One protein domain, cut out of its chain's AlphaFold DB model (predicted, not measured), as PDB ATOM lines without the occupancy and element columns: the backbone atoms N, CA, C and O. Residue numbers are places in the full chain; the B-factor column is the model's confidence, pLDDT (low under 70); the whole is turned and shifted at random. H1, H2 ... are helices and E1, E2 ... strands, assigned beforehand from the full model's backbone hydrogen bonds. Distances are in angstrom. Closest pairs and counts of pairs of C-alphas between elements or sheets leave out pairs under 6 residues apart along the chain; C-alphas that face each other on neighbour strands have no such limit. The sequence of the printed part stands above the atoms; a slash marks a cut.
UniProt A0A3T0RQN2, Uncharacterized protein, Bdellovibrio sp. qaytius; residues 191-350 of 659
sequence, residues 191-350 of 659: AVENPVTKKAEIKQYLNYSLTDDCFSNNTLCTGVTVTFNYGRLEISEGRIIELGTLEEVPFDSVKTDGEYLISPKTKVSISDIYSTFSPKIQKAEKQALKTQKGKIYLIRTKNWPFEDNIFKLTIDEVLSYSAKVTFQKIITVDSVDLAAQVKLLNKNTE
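What this domain is: This is residues 191 to 350 of the 659 residues of an uncharacterized protein of Bdellovibrio sp. qaytius (UniProt A0A3T0RQN2). A strongly twisted sheet of five strands, E1 E11 E10 E9 E5, and a smaller sheet of four, E2 E3 E4 E8, lie partly face to face as a sandwich. Away from the smaller sheet, the short helix H1 and the small hairpin E6 E7 lie by the large sheet, and helix H2 runs off from one end of it, only grazing it with residues 335 to 339. The printed part has 160 residues with named elements in the order E1 E2 E3 E4 E5 E6 E7 H1 E8 E9 E10 E11 H2; the sheets are antiparallel and the class is mixed, helices and strands. It is compact, with a radius of gyration of the C-alphas of 15.4 A and spans of 48 by 38 by 32 A.

How they stand to each other: The large sheet runs E1, residues 197 to 203; E11, 322 to 332; E10, 307 to 318; E9, 295 to 303; E5, 238 to 245. Across it, N 200 and O 325 are 3.0 A apart, N 326 and O 314 3.0 A, N 299 and O 311 2.8 A, and N 241 and O 298 2.9 A, within hydrogen-bond range. E9 E10 E11 is a meander, each strand the antiparallel neighbour of the one before. E10 bends by 64 degrees at residue 315 and E11 by 56 degrees at residue 326. The second sheet runs E2, residues 207 to 209; E3, 225 to 229; E4, 232 to 235; E8, 288 to 290. In it N 208 and O 226 are 2.9 A apart, N 227 and O 234 2.8 A, and N 233 and O 289 2.8 A; E2 E3 E4 is also a meander. The two sheets form a sandwich, two sheets face to face, with best planes 32 degrees apart. H1, residues 270 to 273, is on the large sheet at a height of 7.6 A, only just over E9 with 3 of its C-alphas. E6, residues 255 to 257, and E7, 260 to 262, form an antiparallel hairpin, with N 257 and O 260 2.7 A apart. H2, residues 335 to 348, has every O i to N i+4 pair within hydrogen-bond range; H1 is too short for such a pair.

Where its parts are: E1 begins at C-alpha 197 (-27.723, 0.503, 51.591) and is 19.3 A long. E5 measures 22.1 A, E9 25.3 A, E10 28.0 A and E11 27.1 A. H2 measures 19.6 A and ends at C-alpha 348 (-10.975, -31.828, 61.528).

The domain as a whole: The C-alphas of Ser 320 and Glu 350 are the two farthest apart, 48.8 A. The printed part has no cut. The links E2 to E3 and H1 to E8 are long. The mean pLDDT of the printed part is 74.2; 58 residues are under 70, among them 274 to 287 and 335 to 350.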
ATOM      1  N   ALA A 191     -21.399  -8.663  62.557       82.88
ATOM      2  CA  ALA A 191     -22.341  -7.704  62.000       82.88
ATOM      3  C   ALA A 191     -21.566  -6.517  61.411       82.88
ATOM      4  O   ALA A 191     -20.607  -6.041  62.018       82.88
ATOM      5  N   VAL A 192     -21.984  -6.029  60.244       85.50
ATOM      6  CA  VAL A 192     -21.402  -4.806  59.679       85.50
ATOM      7  C   VAL A 192     -21.853  -3.619  60.525       85.50
ATOM      8  O   VAL A 192     -23.052  -3.352  60.628       85.50
ATOM      9  N   GLU A 193     -20.906  -2.900  61.124       79.69
ATOM     10  CA  GLU A 193     -21.200  -1.647  61.818       79.69
ATOM     11  C   GLU A 193     -21.706  -0.611  60.804       79.69
ATOM     12  O   GLU A 193     -21.029  -0.312  59.822       79.69
ATOM     13  N   ASN A 194     -22.904  -0.066  61.036       82.75
ATOM     14  CA  ASN A 194     -23.554   0.920  60.159       82.75
ATOM     15  C   ASN A 194     -23.671   0.450  58.695       82.75
ATOM     16  O   ASN A 194     -23.048   1.021  57.795       82.75
ATOM     17  N   PRO A 195     -24.480  -0.588  58.425       87.19
ATOM     18  CA  PRO A 195     -24.548  -1.178  57.101       87.19
ATOM     19  C   PRO A 195     -25.075  -0.161  56.076       87.19
ATOM     20  O   PRO A 195     -26.126   0.456  56.258       87.19
ATOM     21  N   VAL A 196     -24.363   0.011  54.963       91.44
ATOM     22  CA  VAL A 196     -24.727   0.982  53.919       91.44
ATOM     23  C   VAL A 196     -25.650   0.325  52.897       91.44
ATOM     24  O   VAL A 196     -25.316  -0.713  52.324       91.44
ATOM     25  N   THR A 197     -26.814   0.933  52.662       94.06
ATOM     26  CA  THR A 197     -27.723   0.503  51.591       94.06
ATOM     27  C   THR A 197     -27.257   1.077  50.260       94.06
ATOM     28  O   THR A 197     -27.059   2.285  50.132       94.06
ATOM     29  N   LYS A 198     -27.107   0.206  49.267       94.31
ATOM     30  CA  LYS A 198     -26.660   0.534  47.916       94.31
ATOM     31  C   LYS A 198     -27.738   0.198  46.897       94.31
ATOM     32  O   LYS A 198     -28.581  -0.670  47.127       94.31
ATOM     33  N   LYS A 199     -27.697   0.894  45.763       93.88
ATOM     34  CA  LYS A 199     -28.557   0.641  44.607       93.88
ATOM     35  C   LYS A 199     -27.690   0.395  43.390       93.88
ATOM     36  O   LYS A 199     -26.781   1.177  43.132       93.88
ATOM     37  N   ALA A 200     -28.004  -0.651  42.643       91.19
ATOM     38  CA  ALA A 200     -27.296  -1.000  41.423       91.19
ATOM     39  C   ALA A 200     -28.277  -1.413  40.327       91.19
ATOM     40  O   ALA A 200     -29.379  -1.891  40.597       91.19
ATOM     41  N   GLU A 201     -27.858  -1.248  39.077       91.31
ATOM     42  CA  GLU A 201     -28.525  -1.847  37.927       91.31
ATOM     43  C   GLU A 201     -27.646  -2.980  37.399       91.31
ATOM     44  O   GLU A 201     -26.627  -2.730  36.761       91.31
ATOM     45  N   ILE A 202     -28.035  -4.226  37.670       87.50
ATOM     46  CA  ILE A 202     -27.313  -5.412  37.209       87.50
ATOM     47  C   ILE A 202     -27.776  -5.721  35.788       87.50
ATOM     48  O   ILE A 202     -28.934  -6.082  35.563       87.50
ATOM     49  N   LYS A 203     -26.875  -5.563  34.818       85.44
ATOM     50  CA  LYS A 203     -27.147  -5.849  33.404       85.44
ATOM     51  C   LYS A 203     -27.083  -7.346  33.127       85.44
ATOM     52  O   LYS A 203     -26.275  -8.064  33.712       85.44
ATOM     53  N   GLN A 204     -27.915  -7.802  32.199       79.69
ATOM     54  CA  GLN A 204     -27.953  -9.195  31.789       79.69
ATOM     55  C   GLN A 204     -26.599  -9.633  31.216       79.69
ATOM     56  O   GLN A 204     -25.962  -8.874  30.485       79.69
ATOM     57  N   TYR A 205     -26.173 -10.853  31.555       74.19
ATOM     58  CA  TYR A 205     -24.887 -11.460  31.164       74.19
ATOM     59  C   TYR A 205     -23.624 -10.772  31.698       74.19
ATOM     60  O   TYR A 205     -22.521 -11.211  31.379       74.19
ATOM     61  N   LEU A 206     -23.755  -9.714  32.502       78.50
ATOM     62  CA  LEU A 206     -22.620  -9.117  33.193       78.50
ATOM     63  C   LEU A 206     -22.577  -9.603  34.637       78.50
ATOM     64  O   LEU A 206     -23.580  -9.598  35.350       78.50
ATOM     65  N   ASN A 207     -21.382  -9.987  35.060       80.75
ATOM     66  CA  ASN A 207     -21.089 -10.392  36.424       80.75
ATOM     67  C   ASN A 207     -20.875  -9.140  37.287       80.75
ATOM     68  O   ASN A 207     -20.038  -8.289  36.968       80.75
ATOM     69  N   TYR A 208     -21.645  -9.018  38.369       83.19
ATOM     70  CA  TYR A 208     -21.595  -7.890  39.300       83.19
ATOM     71  C   TYR A 208     -21.085  -8.340  40.668       83.19
ATOM     72  O   TYR A 208     -21.675  -9.229  41.279       83.19
ATOM     73  N   SER A 209     -20.014  -7.736  41.182       84.38
ATOM     74  CA  SER A 209     -19.569  -7.980  42.560       84.38
ATOM     75  C   SER A 209     -20.417  -7.140  43.516       84.38
ATOM     76  O   SER A 209     -20.364  -5.912  43.476       84.38
ATOM     77  N   LEU A 210     -21.195  -7.784  44.395       83.94
ATOM     78  CA  LEU A 210     -21.905  -7.078  45.477       83.94
ATOM     79  C   LEU A 210     -20.936  -6.523  46.531       83.94
ATOM     80  O   LEU A 210     -21.272  -5.574  47.242       83.94
ATOM     81  N   THR A 211     -19.750  -7.123  46.646       81.06
ATOM     82  CA  THR A 211     -18.722  -6.731  47.613       81.06
ATOM     83  C   THR A 211     -18.033  -5.443  47.188       81.06
ATOM     84  O   THR A 211     -18.026  -4.488  47.968       81.06
ATOM     85  N   ASP A 212     -17.557  -5.394  45.946       80.94
ATOM     86  CA  ASP A 212     -16.818  -4.244  45.412       80.94
ATOM     87  C   ASP A 212     -17.712  -3.241  44.676       80.94
ATOM     88  O   ASP A 212     -17.263  -2.153  44.327       80.94
ATOM     89  N   ASP A 213     -18.996  -3.575  44.491       82.56
ATOM     90  CA  ASP A 213     -19.998  -2.708  43.862       82.56
ATOM     91  C   ASP A 213     -19.592  -2.293  42.439       82.56
ATOM     92  O   ASP A 213     -19.614  -1.120  42.067       82.56
ATOM     93  N   CYS A 214     -19.157  -3.277  41.648       81.19
ATOM     94  CA  CYS A 214     -18.616  -3.060  40.312       81.19
ATOM     95  C   CYS A 214     -18.813  -4.273  39.387       81.19
ATOM     96  O   CYS A 214     -19.049  -5.399  39.828       81.19
ATOM     97  N   PHE A 215     -18.719  -4.040  38.074       77.62
ATOM     98  CA  PHE A 215     -18.780  -5.096  37.060       77.62
ATOM     99  C   PHE A 215     -17.396  -5.703  36.810       77.62
ATOM    100  O   PHE A 215     -16.457  -4.972  36.488       77.62
ATOM    101  N   SER A 216     -17.287  -7.036  36.856       63.81
ATOM    102  CA  SER A 216     -16.000  -7.748  36.751       63.81
ATOM    103  C   SER A 216     -15.260  -7.547  35.432       63.81
ATOM    104  O   SER A 216     -14.064  -7.793  35.352       63.81
ATOM    105  N   ASN A 217     -15.954  -7.099  34.386       61.34
ATOM    106  CA  ASN A 217     -15.368  -6.970  33.054       61.34
ATOM    107  C   ASN A 217     -14.528  -5.691  32.879       61.34
ATOM    108  O   ASN A 217     -13.845  -5.582  31.867       61.34
ATOM    109  N   ASN A 218     -14.579  -4.732  33.819       49.66
ATOM    110  CA  ASN A 218     -14.002  -3.393  33.617       49.66
ATOM    111  C   ASN A 218     -12.914  -2.949  34.610       49.66
ATOM    112  O   ASN A 218     -12.311  -1.911  34.367       49.66
ATOM    113  N   THR A 219     -12.616  -3.687  35.682       47.81
ATOM    114  CA  THR A 219     -11.560  -3.343  36.667       47.81
ATOM    115  C   THR A 219     -11.345  -4.513  37.635       47.81
ATOM    116  O   THR A 219     -12.080  -5.493  37.552       47.81
ATOM    117  N   LEU A 220     -10.369  -4.398  38.552       56.78
ATOM    118  CA  LEU A 220     -10.074  -5.268  39.711       56.78
ATOM    119  C   LEU A 220     -11.285  -5.481  40.660       56.78
ATOM    120  O   LEU A 220     -11.205  -5.180  41.845       56.78
ATOM    121  N   CYS A 221     -12.422  -5.965  40.163       65.50
ATOM    122  CA  CYS A 221     -13.522  -6.427  41.000       65.50
ATOM    123  C   CYS A 221     -13.149  -7.809  41.524       65.50
ATOM    124  O   CYS A 221     -13.074  -8.779  40.768       65.50
ATOM    125  N   THR A 222     -12.891  -7.877  42.816       58.72
ATOM    126  CA  THR A 222     -12.623  -9.096  43.560       58.72
ATOM    127  C   THR A 222     -13.916  -9.647  44.173       58.72
ATOM    128  O   THR A 222     -14.937  -8.961  44.300       58.72
ATOM    129  N   GLY A 223     -13.892 -10.936  44.508       62.62
ATOM    130  CA  GLY A 223     -15.002 -11.608  45.181       62.62
ATOM    131  C   GLY A 223     -16.009 -12.313  44.268       62.62
ATOM    132  O   GLY A 223     -15.887 -12.339  43.042       62.62
ATOM    133  N   VAL A 224     -16.997 -12.945  44.898       66.00
ATOM    134  CA  VAL A 224     -18.077 -13.670  44.222       66.00
ATOM    135  C   VAL A 224     -18.952 -12.691  43.462       66.00
ATOM    136  O   VAL A 224     -19.427 -11.685  43.998       66.00
ATOM    137  N   THR A 225     -19.230 -13.038  42.212       77.38
ATOM    138  CA  THR A 225     -20.112 -12.245  41.369       77.38
ATOM    139  C   THR A 225     -21.523 -12.810  41.355       77.38
ATOM    140  O   THR A 225     -21.760 -14.013  41.493       77.38
ATOM    141  N   VAL A 226     -22.468 -11.892  41.212       77.50
ATOM    142  CA  VAL A 226     -23.886 -12.151  41.042       77.50
ATOM    143  C   VAL A 226     -24.253 -11.781  39.615       77.50
ATOM    144  O   VAL A 226     -23.888 -10.709  39.125       77.50
ATOM    145  N   THR A 227     -24.989 -12.658  38.949       80.50
ATOM    146  CA  THR A 227     -25.384 -12.486  37.554       80.50
ATOM    147  C   THR A 227     -26.899 -12.474  37.464       80.50
ATOM    148  O   THR A 227     -27.591 -13.271  38.100       80.50
ATOM    149  N   PHE A 228     -27.429 -11.558  36.656       76.19
ATOM    150  CA  PHE A 228     -28.829 -11.590  36.262       76.19
ATOM    151  C   PHE A 228     -28.934 -12.215  34.872       76.19
ATOM    152  O   PHE A 228     -28.391 -11.675  33.908       76.19
ATOM    153  N   ASN A 229     -29.621 -13.348  34.742       72.19
ATOM    154  CA  ASN A 229     -29.762 -14.034  33.462       72.19
ATOM    155  C   ASN A 229     -31.211 -14.455  33.213       72.19
ATOM    156  O   ASN A 229     -31.768 -15.243  33.970       72.19
ATOM    157  N   TYR A 230     -31.843 -13.915  32.165       71.94
ATOM    158  CA  TYR A 230     -33.225 -14.234  31.778       71.94
ATOM    159  C   TYR A 230     -34.239 -14.209  32.940       71.94
ATOM    160  O   TYR A 230     -35.089 -15.093  33.062       71.94
ATOM    161  N   GLY A 231     -34.150 -13.218  33.831       73.19
ATOM    162  CA  GLY A 231     -35.032 -13.179  34.999       73.19
ATOM    163  C   GLY A 231     -34.659 -14.197  36.081       73.19
ATOM    164  O   GLY A 231     -35.532 -14.675  36.804       73.19
ATOM    165  N   ARG A 232     -33.380 -14.562  36.191       81.94
ATOM    166  CA  ARG A 232     -32.826 -15.360  37.288       81.94
ATOM    167  C   ARG A 232     -31.661 -14.625  37.931       81.94
ATOM    168  O   ARG A 232     -30.890 -13.976  37.236       81.94
ATOM    169  N   LEU A 233     -31.579 -14.718  39.251       83.31
ATOM    170  CA  LEU A 233     -30.478 -14.235  40.067       83.31
ATOM    171  C   LEU A 233     -29.594 -15.435  40.353       83.31
ATOM    172  O   LEU A 233     -30.074 -16.409  40.939       83.31
ATOM    173  N   GLU A 234     -28.348 -15.359  39.918       84.00
ATOM    174  CA  GLU A 234     -27.385 -16.449  39.981       84.00
ATOM    175  C   GLU A 234     -26.128 -15.985  40.714       84.00
ATOM    176  O   GLU A 234     -25.746 -14.822  40.602       84.00
ATOM    177  N   ILE A 235     -25.492 -16.874  41.469       77.75
ATOM    178  CA  ILE A 235     -24.191 -16.624  42.100       77.75
ATOM    179  C   ILE A 235     -23.220 -17.736  41.724       77.75
ATOM    180  O   ILE A 235     -23.623 -18.898  41.643       77.75
ATOM    181  N   SER A 236     -21.946 -17.394  41.528       69.88
ATOM    182  CA  SER A 236     -20.920 -18.394  41.205       69.88
ATOM    183  C   SER A 236     -20.646 -19.332  42.386       69.88
ATOM    184  O   SER A 236     -20.554 -20.545  42.212       69.88
ATOM    185  N   GLU A 237     -20.584 -18.787  43.604       68.44
ATOM    186  CA  GLU A 237     -20.310 -19.537  44.832       68.44
ATOM    187  C   GLU A 237     -21.086 -18.969  46.030       68.44
ATOM    188  O   GLU A 237     -21.087 -17.765  46.285       68.44
ATOM    189  N   GLY A 238     -21.747 -19.843  46.798       73.31
ATOM    190  CA  GLY A 238     -22.507 -19.455  47.989       73.31
ATOM    191  C   GLY A 238     -23.959 -19.934  47.981       73.31
ATOM    192  O   GLY A 238     -24.246 -21.027  47.490       73.31
ATOM    193  N   ARG A 239     -24.872 -19.140  48.562       79.69
ATOM    194  CA  ARG A 239     -26.303 -19.478  48.706       79.69
ATOM    195  C   ARG A 239     -27.225 -18.292  48.472       79.69
ATOM    196  O   ARG A 239     -26.963 -17.205  48.975       79.69
ATOM    197  N   ILE A 240     -28.361 -18.550  47.826       82.75
ATOM    198  CA  ILE A 240     -29.497 -17.623  47.782       82.75
ATOM    199  C   ILE A 240     -30.702 -18.263  48.484       82.75
ATOM    200  O   ILE A 240     -31.006 -19.438  48.247       82.75
ATOM    201  N   ILE A 241     -31.406 -17.495  49.320       83.81
ATOM    202  CA  ILE A 241     -32.736 -17.847  49.844       83.81
ATOM    203  C   ILE A 241     -33.733 -16.709  49.595       83.81
ATOM    204  O   ILE A 241     -33.398 -15.537  49.750       83.81
ATOM    205  N   GLU A 242     -34.963 -17.054  49.207       87.50
ATOM    206  CA  GLU A 242     -36.089 -16.115  49.122       87.50
ATOM    207  C   GLU A 242     -36.825 -16.098  50.465       87.50
ATOM    208  O   GLU A 242     -37.287 -17.139  50.933       87.50
ATOM    209  N   LEU A 243     -36.942 -14.923  51.084       85.19
ATOM    210  CA  LEU A 243     -37.602 -14.771  52.384       85.19
ATOM    211  C   LEU A 243     -39.106 -14.504  52.260       85.19
ATOM    212  O   LEU A 243     -39.889 -14.991  53.079       85.19
ATOM    213  N   GLY A 244     -39.508 -13.736  51.245       87.06
ATOM    214  CA  GLY A 244     -40.892 -13.313  51.044       87.06
ATOM    215  C   GLY A 244     -41.013 -12.052  50.189       87.06
ATOM    216  O   GLY A 244     -40.049 -11.601  49.569       87.06
ATOM    217  N   THR A 245     -42.224 -11.504  50.128       90.06
ATOM    218  CA  THR A 245     -42.509 -10.190  49.514       90.06
ATOM    219  C   THR A 245     -42.157  -9.032  50.451       90.06
ATOM    220  O   THR A 245     -42.085  -9.231  51.657       90.06
ATOM    221  N   LEU A 246     -41.983  -7.816  49.920       87.94
ATOM    222  CA  LEU A 246     -41.765  -6.587  50.702       87.94
ATOM    223  C   LEU A 246     -42.892  -6.296  51.706       87.94
ATOM    224  O   LEU A 246     -42.641  -5.681  52.739       87.94
ATOM    225  N   GLU A 247     -44.119  -6.728  51.404       86.06
ATOM    226  CA  GLU A 247     -45.277  -6.598  52.296       86.06
ATOM    227  C   GLU A 247     -45.191  -7.566  53.485       86.06
ATOM    228  O   GLU A 247     -45.471  -7.183  54.618       86.06
ATOM    229  N   GLU A 248     -44.779  -8.815  53.238       84.19
ATOM    230  CA  GLU A 248     -44.598  -9.838  54.280       84.19
ATOM    231  C   GLU A 248     -43.318  -9.598  55.103       84.19
ATOM    232  O   GLU A 248     -43.294  -9.808  56.315       84.19
ATOM    233  N   VAL A 249     -42.246  -9.176  54.430       87.25
ATOM    234  CA  VAL A 249     -40.893  -9.007  54.966       87.25
ATOM    235  C   VAL A 249     -40.338  -7.672  54.458       87.25
ATOM    236  O   VAL A 249     -39.730  -7.620  53.389       87.25
ATOM    237  N   PRO A 250     -40.522  -6.563  55.197       90.25
ATOM    238  CA  PRO A 250     -39.939  -5.279  54.816       90.25
ATOM    239  C   PRO A 250     -38.408  -5.353  54.739       90.25
ATOM    240  O   PRO A 250     -37.782  -6.010  55.571       90.25
ATOM    241  N   PHE A 251     -37.779  -4.640  53.802       90.62
ATOM    242  CA  PHE A 251     -36.318  -4.689  53.614       90.62
ATOM    243  C   PHE A 251     -35.536  -4.388  54.907       90.62
ATOM    244  O   PHE A 251     -34.578  -5.086  55.239       90.62
ATOM    245  N   ASP A 252     -35.979  -3.403  55.689       89.62
ATOM    246  CA  ASP A 252     -35.331  -2.997  56.948       89.62
ATOM    247  C   ASP A 252     -35.623  -3.929  58.131       89.62
ATOM    248  O   ASP A 252     -34.963  -3.853  59.167       89.62
ATOM    249  N   SER A 253     -36.594  -4.832  57.984       85.75
ATOM    250  CA  SER A 253     -36.933  -5.813  59.018       85.75
ATOM    251  C   SER A 253     -35.928  -6.966  59.097       85.75
ATOM    252  O   SER A 253     -35.823  -7.608  60.141       85.75
ATOM    253  N   VAL A 254     -35.165  -7.192  58.021       86.75
ATOM    254  CA  VAL A 254     -34.036  -8.125  57.988       86.75
ATOM    255  C   VAL A 254     -32.793  -7.382  58.466       86.75
ATOM    256  O   VAL A 254     -32.268  -6.517  57.757       86.75
ATOM    257  N   LYS A 255     -32.333  -7.668  59.680       85.38
ATOM    258  CA  LYS A 255     -31.230  -6.931  60.312       85.38
ATOM    259  C   LYS A 255     -30.457  -7.798  61.290       85.38
ATOM    260  O   LYS A 255     -30.901  -8.885  61.640       85.38
ATOM    261  N   THR A 256     -29.322  -7.288  61.743       78.81
ATOM    262  CA  THR A 256     -28.626  -7.825  62.907       78.81
ATOM    263  C   THR A 256     -29.083  -7.092  64.174       78.81
ATOM    264  O   THR A 256     -29.286  -5.878  64.161       78.81
ATOM    265  N   ASP A 257     -29.292  -7.827  65.260       69.25
ATOM    266  CA  ASP A 257     -29.555  -7.332  66.607       69.25
ATOM    267  C   ASP A 257     -28.578  -8.002  67.575       69.25
ATOM    268  O   ASP A 257     -28.696  -9.186  67.891       69.25
ATOM    269  N   GLY A 258     -27.546  -7.257  67.975       68.75
ATOM    270  CA  GLY A 258     -26.405  -7.800  68.703       68.75
ATOM    271  C   GLY A 258     -25.740  -8.938  67.930       68.75
ATOM    272  O   GLY A 258     -25.294  -8.769  66.796       68.75
ATOM    273  N   GLU A 259     -25.702 -10.107  68.556       58.84
ATOM    274  CA  GLU A 259     -25.214 -11.338  67.948       58.84
ATOM    275  C   GLU A 259     -26.285 -12.028  67.093       58.84
ATOM    276  O   GLU A 259     -26.096 -13.184  66.824       58.84
ATOM    277  N   TYR A 260     -27.408 -11.434  66.671       63.97
ATOM    278  CA  TYR A 260     -28.483 -12.188  65.992       63.97
ATOM    279  C   TYR A 260     -28.889 -11.607  64.633       63.97
ATOM    280  O   TYR A 260     -29.257 -10.446  64.567       63.97
ATOM    281  N   LEU A 261     -28.933 -12.381  63.548       73.56
ATOM    282  CA  LEU A 261     -29.624 -12.041  62.307       73.56
ATOM    283  C   LEU A 261     -31.095 -12.429  62.446       73.56
ATOM    284  O   LEU A 261     -31.456 -13.586  62.651       73.56
ATOM    285  N   ILE A 262     -31.945 -11.421  62.334       71.38
ATOM    286  CA  ILE A 262     -33.374 -11.511  62.584       71.38
ATOM    287  C   ILE A 262     -34.149 -11.088  61.337       71.38
ATOM    288  O   ILE A 262     -33.745 -10.185  60.606       71.38
ATOM    289  N   SER A 263     -35.278 -11.753  61.103       76.19
ATOM    290  CA  SER A 263     -36.292 -11.383  60.111       76.19
ATOM    291  C   SER A 263     -37.669 -11.674  60.714       76.19
ATOM    292  O   SER A 263     -37.798 -12.639  61.475       76.19
ATOM    293  N   PRO A 264     -38.719 -10.897  60.389       70.44
ATOM    294  CA  PRO A 264     -40.096 -11.267  60.713       70.44
ATOM    295  C   PRO A 264     -40.429 -12.645  60.134       70.44
ATOM    296  O   PRO A 264     -39.765 -13.089  59.201       70.44
ATOM    297  N   LYS A 265     -41.446 -13.322  60.694       62.72
ATOM    298  CA  LYS A 265     -41.823 -14.708  60.354       62.72
ATOM    299  C   LYS A 265     -41.821 -14.954  58.839       62.72
ATOM    300  O   LYS A 265     -42.762 -14.585  58.142       62.72
ATOM    301  N   THR A 266     -40.776 -15.618  58.361       65.88
ATOM    302  CA  THR A 266     -40.599 -16.026  56.968       65.88
ATOM    303  C   THR A 266     -41.144 -17.436  56.757       65.88
ATOM    304  O   THR A 266     -41.233 -18.235  57.690       65.88
ATOM    305  N   LYS A 267     -41.516 -17.764  55.515       63.16
ATOM    306  CA  LYS A 267     -41.932 -19.133  55.141       63.16
ATOM    307  C   LYS A 267     -40.742 -20.096  55.035       63.16
ATOM    308  O   LYS A 267     -40.922 -21.301  55.159       63.16
ATOM    309  N   VAL A 268     -39.548 -19.554  54.798       64.88
ATOM    310  CA  VAL A 268     -38.277 -20.280  54.675       64.88
ATOM    311  C   VAL A 268     -37.413 -19.957  55.887       64.88
ATOM    312  O   VAL A 268     -37.355 -18.795  56.293       64.88
ATOM    313  N   SER A 269     -36.746 -20.955  56.471       61.94
ATOM    314  CA  SER A 269     -35.857 -20.713  57.607       61.94
ATOM    315  C   SER A 269     -34.659 -19.869  57.177       61.94
ATOM    316  O   SER A 269     -33.975 -20.198  56.210       61.94
ATOM    317  N   ILE A 270     -34.360 -18.799  57.918       67.31
ATOM    318  CA  ILE A 270     -33.169 -17.970  57.670       67.31
ATOM    319  C   ILE A 270     -31.897 -18.810  57.837       67.31
ATOM    320  O   ILE A 270     -30.923 -18.576  57.131       67.31
ATOM    321  N   SER A 271     -31.918 -19.829  58.709       59.75
ATOM    322  CA  SER A 271     -30.784 -20.737  58.929       59.75
ATOM    323  C   SER A 271     -30.298 -21.415  57.643       59.75
ATOM    324  O   SER A 271     -29.122 -21.751  57.535       59.75
ATOM    325  N   ASP A 272     -31.162 -21.555  56.632       64.56
ATOM    326  CA  ASP A 272     -30.826 -22.151  55.336       64.56
ATOM    327  C   ASP A 272     -29.752 -21.373  54.564       64.56
ATOM    328  O   ASP A 272     -29.141 -21.928  53.643       64.56
ATOM    329  N   ILE A 273     -29.518 -20.099  54.910       70.88
ATOM    330  CA  ILE A 273     -28.432 -19.296  54.335       70.88
ATOM    331  C   ILE A 273     -27.052 -19.831  54.745       70.88
ATOM    332  O   ILE A 273     -26.067 -19.618  54.034       70.88
ATOM    333  N   TYR A 274     -26.977 -20.574  55.855       62.41
ATOM    334  CA  TYR A 274     -25.724 -21.089  56.397       62.41
ATOM    335  C   TYR A 274     -25.323 -22.459  55.867       62.41
ATOM    336  O   TYR A 274     -24.140 -22.769  55.926       62.41
ATOM    337  N   SER A 275     -26.228 -23.208  55.224       55.41
ATOM    338  CA  SER A 275     -26.001 -24.598  54.784       55.41
ATOM    339  C   SER A 275     -24.893 -24.794  53.718       55.41
ATOM    340  O   SER A 275     -24.789 -25.860  53.107       55.41
ATOM    341  N   THR A 276     -24.118 -23.756  53.391       50.12
ATOM    342  CA  THR A 276     -22.976 -23.727  52.456       50.12
ATOM    343  C   THR A 276     -21.656 -24.158  53.039       50.12
ATOM    344  O   THR A 276     -20.693 -24.248  52.279       50.12
ATOM    345  N   PHE A 277     -21.545 -24.437  54.333       48.28
ATOM    346  CA  PHE A 277     -20.263 -24.881  54.872       48.28
ATOM    347  C   PHE A 277     -19.869 -26.306  54.501       48.28
ATOM    348  O   PHE A 277     -18.707 -26.651  54.678       48.28
ATOM    349  N   SER A 278     -20.755 -27.103  53.899       38.16
ATOM    350  CA  SER A 278     -20.320 -28.367  53.310       38.16
ATOM    351  C   SER A 278     -19.417 -28.087  52.095       38.16
ATOM    352  O   SER A 278     -19.880 -27.438  51.156       38.16
ATOM    353  N   PRO A 279     -18.167 -28.588  52.052       32.84
ATOM    354  CA  PRO A 279     -17.259 -28.433  50.908       32.84
ATOM    355  C   PRO A 279     -17.731 -29.158  49.632       32.84
ATOM    356  O   PRO A 279     -17.019 -29.190  48.634       32.84
ATOM    357  N   LYS A 280     -18.935 -29.746  49.628       37.91
ATOM    358  CA  LYS A 280     -19.550 -30.315  48.430       37.91
ATOM    359  C   LYS A 280     -20.256 -29.222  47.633       37.91
ATOM    360  O   LYS A 280     -21.059 -28.472  48.187       37.91
ATOM    361  N   ILE A 281     -19.998 -29.211  46.324       40.47
ATOM    362  CA  ILE A 281     -20.710 -28.417  45.315       40.47
ATOM    363  C   ILE A 281     -22.211 -28.448  45.633       40.47
ATOM    364  O   ILE A 281     -22.845 -29.510  45.632       40.47
ATOM    365  N   GLN A 282     -22.773 -27.290  45.977       43.47
ATOM    366  CA  GLN A 282     -24.203 -27.188  46.234       43.47
ATOM    367  C   GLN A 282     -24.976 -27.448  44.940       43.47
ATOM    368  O   GLN A 282     -24.533 -27.091  43.853       43.47
ATOM    369  N   LYS A 283     -26.156 -28.070  45.044       45.09
ATOM    370  CA  LYS A 283     -27.037 -28.263  43.883       45.09
ATOM    371  C   LYS A 283     -27.325 -26.907  43.218       45.09
ATOM    372  O   LYS A 283     -27.715 -25.975  43.918       45.09
ATOM    373  N   ALA A 284     -27.233 -26.836  41.886       49.38
ATOM    374  CA  ALA A 284     -27.469 -25.628  41.079       49.38
ATOM    375  C   ALA A 284     -28.791 -24.892  41.402       49.38
ATOM    376  O   ALA A 284     -28.875 -23.670  41.309       49.38
ATOM    377  N   GLU A 285     -29.820 -25.616  41.858       46.09
ATOM    378  CA  GLU A 285     -31.114 -25.062  42.299       46.09
ATOM    379  C   GLU A 285     -30.992 -24.031  43.433       46.09
ATOM    380  O   GLU A 285     -31.858 -23.178  43.602       46.09
ATOM    381  N   LYS A 286     -29.918 -24.109  44.224       59.44
ATOM    382  CA  LYS A 286     -29.677 -23.271  45.403       59.44
ATOM    383  C   LYS A 286     -28.809 -22.037  45.116       59.44
ATOM    384  O   LYS A 286     -28.696 -21.176  45.992       59.44
ATOM    385  N   GLN A 287     -28.245 -21.967  43.908       62.53
ATOM    386  CA  GLN A 287     -27.398 -20.885  43.398       62.53
ATOM    387  C   GLN A 287     -28.127 -19.995  42.384       62.53
ATOM    388  O   GLN A 287     -27.626 -18.921  42.082       62.53
ATOM    389  N   ALA A 288     -29.292 -20.419  41.875       71.62
ATOM    390  CA  ALA A 288     -30.037 -19.715  40.833       71.62
ATOM    391  C   ALA A 288     -31.549 -19.676  41.119       71.62
ATOM    392  O   ALA A 288     -32.245 -20.682  40.943       71.62
ATOM    393  N   LEU A 289     -32.090 -18.507  41.474       79.44
ATOM    394  CA  LEU A 289     -33.525 -18.307  41.736       79.44
ATOM    395  C   LEU A 289     -34.177 -17.423  40.675       79.44
ATOM    396  O   LEU A 289     -33.573 -16.470  40.193       79.44
ATOM    397  N   LYS A 290     -35.435 -17.711  40.325       82.62
ATOM    398  CA  LYS A 290     -36.218 -16.830  39.448       82.62
ATOM    399  C   LYS A 290     -36.471 -15.506  40.167       82.62
ATOM    400  O   LYS A 290     -37.003 -15.488  41.275       82.62
ATOM    401  N   THR A 291     -36.111 -14.405  39.527       80.44
ATOM    402  CA  THR A 291     -36.282 -13.071  40.085       80.44
ATOM    403  C   THR A 291     -37.714 -12.603  39.971       80.44
ATOM    404  O   THR A 291     -38.405 -12.836  38.977       80.44
ATOM    405  N   GLN A 292     -38.169 -11.936  41.023       86.31
ATOM    406  CA  GLN A 292     -39.487 -11.335  41.076       86.31
ATOM    407  C   GLN A 292     -39.365  -9.960  41.724       86.31
ATOM    408  O   GLN A 292     -38.693  -9.792  42.744       86.31
ATOM    409  N   LYS A 293     -40.023  -8.975  41.115       91.38
ATOM    410  CA  LYS A 293     -40.102  -7.617  41.648       91.38
ATOM    411  C   LYS A 293     -40.702  -7.639  43.057       91.38
ATOM    412  O   LYS A 293     -41.699  -8.317  43.296       91.38
ATOM    413  N   GLY A 294     -40.109  -6.872  43.968       89.44
ATOM    414  CA  GLY A 294     -40.594  -6.690  45.333       89.44
ATOM    415  C   GLY A 294     -40.408  -7.900  46.250       89.44
ATOM    416  O   GLY A 294     -41.064  -7.974  47.287       89.44
ATOM    417  N   LYS A 295     -39.547  -8.857  45.889       90.44
ATOM    418  CA  LYS A 295     -39.114  -9.938  46.786       90.44
ATOM    419  C   LYS A 295     -37.860  -9.557  47.563       90.44
ATOM    420  O   LYS A 295     -37.044  -8.771  47.079       90.44
ATOM    421  N   ILE A 296     -37.714 -10.137  48.753       91.56
ATOM    422  CA  ILE A 296     -36.509 -10.055  49.581       91.56
ATOM    423  C   ILE A 296     -35.733 -11.364  49.498       91.56
ATOM    424  O   ILE A 296     -36.279 -12.448  49.722       91.56
ATOM    425  N   TYR A 297     -34.439 -11.233  49.241       91.75
ATOM    426  CA  TYR A 297     -33.478 -12.318  49.177       91.75
ATOM    427  C   TYR A 297     -32.391 -12.120  50.229       91.75
ATOM    428  O   TYR A 297     -31.942 -10.996  50.461       91.75
ATOM    429  N   LEU A 298     -31.931 -13.219  50.821       90.12
ATOM    430  CA  LEU A 298     -30.630 -13.271  51.481       90.12
ATOM    431  C   LEU A 298     -29.650 -13.997  50.567       90.12
ATOM    432  O   LEU A 298     -29.949 -15.072  50.044       90.12
ATOM    433  N   ILE A 299     -28.490 -13.384  50.377       89.06
ATOM    434  CA  ILE A 299     -27.419 -13.870  49.518       89.06
ATOM    435  C   ILE A 299     -26.181 -13.997  50.383       89.06
ATOM    436  O   ILE A 299     -25.701 -13.004  50.922       89.06
ATOM    437  N   ARG A 300     -25.653 -15.209  50.502       84.44
ATOM    438  CA  ARG A 300     -24.337 -15.445  51.079       84.44
ATOM    439  C   ARG A 300     -23.354 -15.636  49.945       84.44
ATOM    440  O   ARG A 300     -23.500 -16.599  49.194       84.44
ATOM    441  N   THR A 301     -22.390 -14.739  49.831       79.06
ATOM    442  CA  THR A 301     -21.268 -14.870  48.904       79.06
ATOM    443  C   THR A 301     -20.097 -15.499  49.633       79.06
ATOM    444  O   THR A 301     -19.786 -15.126  50.761       79.06
ATOM    445  N   LYS A 302     -19.472 -16.490  49.004       70.88
ATOM    446  CA  LYS A 302     -18.404 -17.279  49.610       70.88
ATOM    447  C   LYS A 302     -17.308 -17.528  48.581       70.88
ATOM    448  O   LYS A 302     -17.592 -18.172  47.586       70.88
ATOM    449  N   ASN A 303     -16.093 -17.050  48.825       66.12
ATOM    450  CA  ASN A 303     -14.914 -17.314  47.998       66.12
ATOM    451  C   ASN A 303     -13.708 -17.507  48.918       66.12
ATOM    452  O   ASN A 303     -13.154 -16.546  49.446       66.12
ATOM    453  N   TRP A 304     -13.322 -18.749  49.171       57.09
ATOM    454  CA  TRP A 304     -12.320 -19.044  50.192       57.09
ATOM    455  C   TRP A 304     -10.885 -18.783  49.727       57.09
ATOM    456  O   TRP A 304     -10.560 -19.091  48.584       57.09
ATOM    457  N   PRO A 305      -9.986 -18.349  50.632       53.81
ATOM    458  CA  PRO A 305     -10.200 -17.847  52.003       53.81
ATOM    459  C   PRO A 305     -10.474 -16.328  52.065       53.81
ATOM    460  O   PRO A 305     -10.219 -15.687  53.081       53.81
ATOM    461  N   PHE A 306     -10.933 -15.728  50.971       61.78
ATOM    462  CA  PHE A 306     -10.933 -14.279  50.777       61.78
ATOM    463  C   PHE A 306     -12.241 -13.600  51.187       61.78
ATOM    464  O   PHE A 306     -12.232 -12.434  51.570       61.78
ATOM    465  N   GLU A 307     -13.362 -14.312  51.103       68.44
ATOM    466  CA  GLU A 307     -14.686 -13.725  51.239       68.44
ATOM    467  C   GLU A 307     -15.694 -14.689  51.868       68.44
ATOM    468  O   GLU A 307     -15.882 -15.813  51.395       68.44
ATOM    469  N   ASP A 308     -16.412 -14.201  52.877       76.00
ATOM    470  CA  ASP A 308     -17.675 -14.776  53.331       76.00
ATOM    471  C   ASP A 308     -18.578 -13.651  53.856       76.00
ATOM    472  O   ASP A 308     -18.394 -13.139  54.963       76.00
ATOM    473  N   ASN A 309     -19.510 -13.200  53.014       85.62
ATOM    474  CA  ASN A 309     -20.427 -12.103  53.322       85.62
ATOM    475  C   ASN A 309     -21.876 -12.574  53.228       85.62
ATOM    476  O   ASN A 309     -22.219 -13.408  52.390       85.62
ATOM    477  N   ILE A 310     -22.758 -11.958  54.016       88.06
ATOM    478  CA  ILE A 310     -24.209 -12.066  53.837       88.06
ATOM    479  C   ILE A 310     -24.767 -10.689  53.491       88.06
ATOM    480  O   ILE A 310     -24.557  -9.704  54.204       88.06
ATOM    481  N   PHE A 311     -25.517 -10.651  52.398       92.38
ATOM    482  CA  PHE A 311     -26.257  -9.505  51.902       92.38
ATOM    483  C   PHE A 311     -27.751  -9.783  51.983       92.38
ATOM    484  O   PHE A 311     -28.201 -10.895  51.703       92.38
ATOM    485  N   LYS A 312     -28.535  -8.749  52.276       93.38
ATOM    486  CA  LYS A 312     -29.946  -8.725  51.888       93.38
ATOM    487  C   LYS A 312     -30.098  -7.931  50.601       93.38
ATOM    488  O   LYS A 312     -29.430  -6.913  50.415       93.38
ATOM    489  N   LEU A 313     -30.969  -8.398  49.720       94.69
ATOM    490  CA  LEU A 313     -31.200  -7.813  48.406       94.69
ATOM    491  C   LEU A 313     -32.697  -7.805  48.098       94.69
ATOM    492  O   LEU A 313     -33.400  -8.773  48.374       94.69
ATOM    493  N   THR A 314     -33.181  -6.726  47.494       94.44
ATOM    494  CA  THR A 314     -34.502  -6.668  46.870       94.44
ATOM    495  C   THR A 314     -34.395  -6.233  45.419       94.44
ATOM    496  O   THR A 314     -33.456  -5.542  45.026       94.44
ATOM    497  N   ILE A 315     -35.356  -6.683  44.619       91.81
ATOM    498  CA  ILE A 315     -35.451  -6.360  43.201       91.81
ATOM    499  C   ILE A 315     -36.534  -5.305  43.047       91.81
ATOM    500  O   ILE A 315     -37.727  -5.607  43.120       91.81
ATOM    501  N   ASP A 316     -36.106  -4.068  42.834       92.12
ATOM    502  CA  ASP A 316     -36.991  -2.912  42.707       92.12
ATOM    503  C   ASP A 316     -37.734  -2.943  41.367       92.12
ATOM    504  O   ASP A 316     -38.923  -2.623  41.271       92.12
ATOM    505  N   GLU A 317     -37.030  -3.360  40.313       90.19
ATOM    506  CA  GLU A 317     -37.538  -3.375  38.949       90.19
ATOM    507  C   GLU A 317     -36.841  -4.460  38.121       90.19
ATOM    508  O   GLU A 317     -35.619  -4.605  38.174       90.19
ATOM    509  N   VAL A 318     -37.620  -5.206  37.333       85.88
ATOM    510  CA  VAL A 318     -37.108  -6.142  36.323       85.88
ATOM    511  C   VAL A 318     -37.332  -5.513  34.952       85.88
ATOM    512  O   VAL A 318     -38.475  -5.299  34.554       85.88
ATOM    513  N   LEU A 319     -36.242  -5.211  34.250       84.19
ATOM    514  CA  LEU A 319     -36.231  -4.669  32.893       84.19
ATOM    515  C   LEU A 319     -35.904  -5.785  31.891       84.19
ATOM    516  O   LEU A 319     -35.492  -6.881  32.267       84.19
ATOM    517  N   SER A 320     -36.075  -5.514  30.593       81.38
ATOM    518  CA  SER A 320     -35.870  -6.515  29.534       81.38
ATOM    519  C   SER A 320     -34.466  -7.130  29.520       81.38
ATOM    520  O   SER A 320     -34.335  -8.296  29.164       81.38
ATOM    521  N   TYR A 321     -33.442  -6.368  29.922       82.88
ATOM    522  CA  TYR A 321     -32.032  -6.785  29.903       82.88
ATOM    523  C   TYR A 321     -31.259  -6.365  31.161       82.88
ATOM    524  O   TYR A 321     -30.030  -6.326  31.154       82.88
ATOM    525  N   SER A 322     -31.949  -5.999  32.238       86.88
ATOM    526  CA  SER A 322     -31.314  -5.623  33.501       86.88
ATOM    527  C   SER A 322     -32.292  -5.739  34.665       86.88
ATOM    528  O   SER A 322     -33.502  -5.876  34.477       86.88
ATOM    529  N   ALA A 323     -31.776  -5.691  35.886       88.88
ATOM    530  CA  ALA A 323     -32.583  -5.549  37.087       88.88
ATOM    531  C   ALA A 323     -32.024  -4.431  37.957       88.88
ATOM    532  O   ALA A 323     -30.822  -4.384  38.223       88.88
ATOM    533  N   LYS A 324     -32.909  -3.550  38.426       92.12
ATOM    534  CA  LYS A 324     -32.563  -2.586  39.468       92.12
ATOM    535  C   LYS A 324     -32.740  -3.258  40.813       92.12
ATOM    536  O   LYS A 324     -33.810  -3.797  41.108       92.12
ATOM    537  N   VAL A 325     -31.678  -3.237  41.598       93.19
ATOM    538  CA  VAL A 325     -31.620  -3.885  42.899       93.19
ATOM    539  C   VAL A 325     -31.225  -2.884  43.969       93.19
ATOM    540  O   VAL A 325     -30.385  -2.010  43.748       93.19
ATOM    541  N   THR A 326     -31.793  -3.074  45.152       94.94
ATOM    542  CA  THR A 326     -31.343  -2.437  46.384       94.94
ATOM    543  C   THR A 326     -30.754  -3.526  47.271       94.94
ATOM    544  O   THR A 326     -31.390  -4.558  47.492       94.94
ATOM    545  N   PHE A 327     -29.536  -3.332  47.768       94.50
ATOM    546  CA  PHE A 327     -28.852  -4.330  48.583       94.50
ATOM    547  C   PHE A 327     -28.073  -3.703  49.734       94.50
ATOM    548  O   PHE A 327     -27.709  -2.529  49.710       94.50
ATOM    549  N   GLN A 328     -27.836  -4.499  50.769       95.12
ATOM    550  CA  GLN A 328     -27.100  -4.087  51.955       95.12
ATOM    551  C   GLN A 328     -26.309  -5.283  52.488       95.12
ATOM    552  O   GLN A 328     -26.874  -6.360  52.699       95.12
ATOM    553  N   LYS A 329     -25.004  -5.092  52.712       92.56
ATOM    554  CA  LYS A 329     -24.165  -6.065  53.424       92.56
ATOM    555  C   LYS A 329     -24.508  -6.005  54.911       92.56
ATOM    556  O   LYS A 329     -24.505  -4.918  55.479       92.56
ATOM    557  N   ILE A 330     -24.816  -7.146  55.521       90.25
ATOM    558  CA  ILE A 330     -25.276  -7.218  56.918       90.25
ATOM    559  C   ILE A 330     -24.338  -8.028  57.815       90.25
ATOM    560  O   ILE A 330     -24.237  -7.732  59.003       90.25
ATOM    561  N   ILE A 331     -23.618  -9.009  57.260       86.88
ATOM    562  CA  ILE A 331     -22.627  -9.814  57.990       86.88
ATOM    563  C   ILE A 331     -21.383  -9.987  57.115       86.88
ATOM    564  O   ILE A 331     -21.505 -10.156  55.901       86.88
ATOM    565  N   THR A 332     -20.207  -9.968  57.739       86.00
ATOM    566  CA  THR A 332     -18.907 -10.244  57.114       86.00
ATOM    567  C   THR A 332     -18.070 -11.137  58.025       86.00
ATOM    568  O   THR A 332     -18.123 -10.992  59.245       86.00
ATOM    569  N   VAL A 333     -17.282 -12.046  57.466       75.00
ATOM    570  CA  VAL A 333     -16.214 -12.737  58.204       75.00
ATOM    571  C   VAL A 333     -14.888 -12.118  57.791       75.00
ATOM    572  O   VAL A 333     -14.602 -12.013  56.598       75.00
ATOM    573  N   ASP A 334     -14.078 -11.706  58.762       71.00
ATOM    574  CA  ASP A 334     -12.731 -11.220  58.467       71.00
ATOM    575  C   ASP A 334     -11.893 -12.348  57.864       71.00
ATOM    576  O   ASP A 334     -11.947 -13.486  58.329       71.00
ATOM    577  N   SER A 335     -11.078 -12.041  56.856       67.00
ATOM    578  CA  SER A 335     -10.271 -13.039  56.136       67.00
ATOM    579  C   SER A 335      -9.373 -13.876  57.058       67.00
ATOM    580  O   SER A 335      -9.173 -15.064  56.815       67.00
ATOM    581  N   VAL A 336      -8.877 -13.294  58.156       63.34
ATOM    582  CA  VAL A 336      -8.072 -13.992  59.174       63.34
ATOM    583  C   VAL A 336      -8.906 -15.016  59.948       63.34
ATOM    584  O   VAL A 336      -8.489 -16.167  60.094       63.34
ATOM    585  N   ASP A 337     -10.094 -14.620  60.413       63.62
ATOM    586  CA  ASP A 337     -11.024 -15.495  61.137       63.62
ATOM    587  C   ASP A 337     -11.545 -16.597  60.203       63.62
ATOM    588  O   ASP A 337     -11.665 -17.759  60.594       63.62
ATOM    589  N   LEU A 338     -11.789 -16.242  58.940       63.75
ATOM    590  CA  LEU A 338     -12.201 -17.147  57.879       63.75
ATOM    591  C   LEU A 338     -11.114 -18.193  57.598       63.75
ATOM    592  O   LEU A 338     -11.393 -19.391  57.606       63.75
ATOM    593  N   ALA A 339      -9.859 -17.771  57.436       58.22
ATOM    594  CA  ALA A 339      -8.719 -18.666  57.257       58.22
ATOM    595  C   ALA A 339      -8.493 -19.576  58.478       58.22
ATOM    596  O   ALA A 339      -8.179 -20.756  58.319       58.22
ATOM    597  N   ALA A 340      -8.689 -19.070  59.700       58.81
ATOM    598  CA  ALA A 340      -8.593 -19.872  60.920       58.81
ATOM    599  C   ALA A 340      -9.695 -20.942  60.999       58.81
ATOM    600  O   ALA A 340      -9.413 -22.094  61.337       58.81
ATOM    601  N   GLN A 341     -10.929 -20.589  60.631       57.16
ATOM    602  CA  GLN A 341     -12.045 -21.530  60.525       57.16
ATOM    603  C   GLN A 341     -11.796 -22.584  59.451       57.16
ATOM    604  O   GLN A 341     -12.023 -23.761  59.710       57.16
ATOM    605  N   VAL A 342     -11.268 -22.196  58.286       55.31
ATOM    606  CA  VAL A 342     -10.851 -23.137  57.233       55.31
ATOM    607  C   VAL A 342      -9.768 -24.063  57.746       55.31
ATOM    608  O   VAL A 342      -9.851 -25.266  57.547       55.31
ATOM    609  N   LYS A 343      -8.762 -23.538  58.442       52.09
ATOM    610  CA  LYS A 343      -7.695 -24.360  59.007       52.09
ATOM    611  C   LYS A 343      -8.237 -25.357  60.028       52.09
ATOM    612  O   LYS A 343      -7.765 -26.486  60.066       52.09
ATOM    613  N   LEU A 344      -9.220 -24.966  60.839       50.84
ATOM    614  CA  LEU A 344      -9.888 -25.854  61.793       50.84
ATOM    615  C   LEU A 344     -10.768 -26.898  61.089       50.84
ATOM    616  O   LEU A 344     -10.714 -28.066  61.461       50.84
ATOM    617  N   LEU A 345     -11.528 -26.485  60.071       48.69
ATOM    618  CA  LEU A 345     -12.289 -27.361  59.180       48.69
ATOM    619  C   LEU A 345     -11.357 -28.391  58.547       48.69
ATOM    620  O   LEU A 345     -11.514 -29.567  58.822       48.69
ATOM    621  N   ASN A 346     -10.325 -27.949  57.829       47.09
ATOM    622  CA  ASN A 346      -9.331 -28.792  57.160       47.09
ATOM    623  C   ASN A 346      -8.565 -29.707  58.132       47.09
ATOM    624  O   ASN A 346      -8.161 -30.807  57.769       47.09
ATOM    625  N   LYS A 347      -8.353 -29.260  59.376       43.25
ATOM    626  CA  LYS A 347      -7.728 -30.059  60.438       43.25
ATOM    627  C   LYS A 347      -8.657 -31.156  60.970       43.25
ATOM    628  O   LYS A 347      -8.169 -32.207  61.364       43.25
ATOM    629  N   ASN A 348      -9.965 -30.907  61.001       37.50
ATOM    630  CA  ASN A 348     -10.975 -31.828  61.528       37.50
ATOM    631  C   ASN A 348     -11.716 -32.614  60.431       37.50
ATOM    632  O   ASN A 348     -12.454 -33.540  60.745       37.50
ATOM    633  N   THR A 349     -11.516 -32.280  59.155       39.84
ATOM    634  CA  THR A 349     -11.973 -33.056  57.995       39.84
ATOM    635  C   THR A 349     -11.006 -34.176  57.606       39.84
ATOM    636  O   THR A 349     -11.179 -34.711  56.520       39.84
ATOM    637  N   GLU A 350     -10.034 -34.521  58.463       39.44
ATOM    638  CA  GLU A 350      -8.875 -35.378  58.147       39.44
ATOM    639  C   GLU A 350      -7.921 -34.649  57.173       39.44
ATOM    640  O   GLU A 350      -8.271 -34.230  56.076       39.44
TER     641      GLU A 350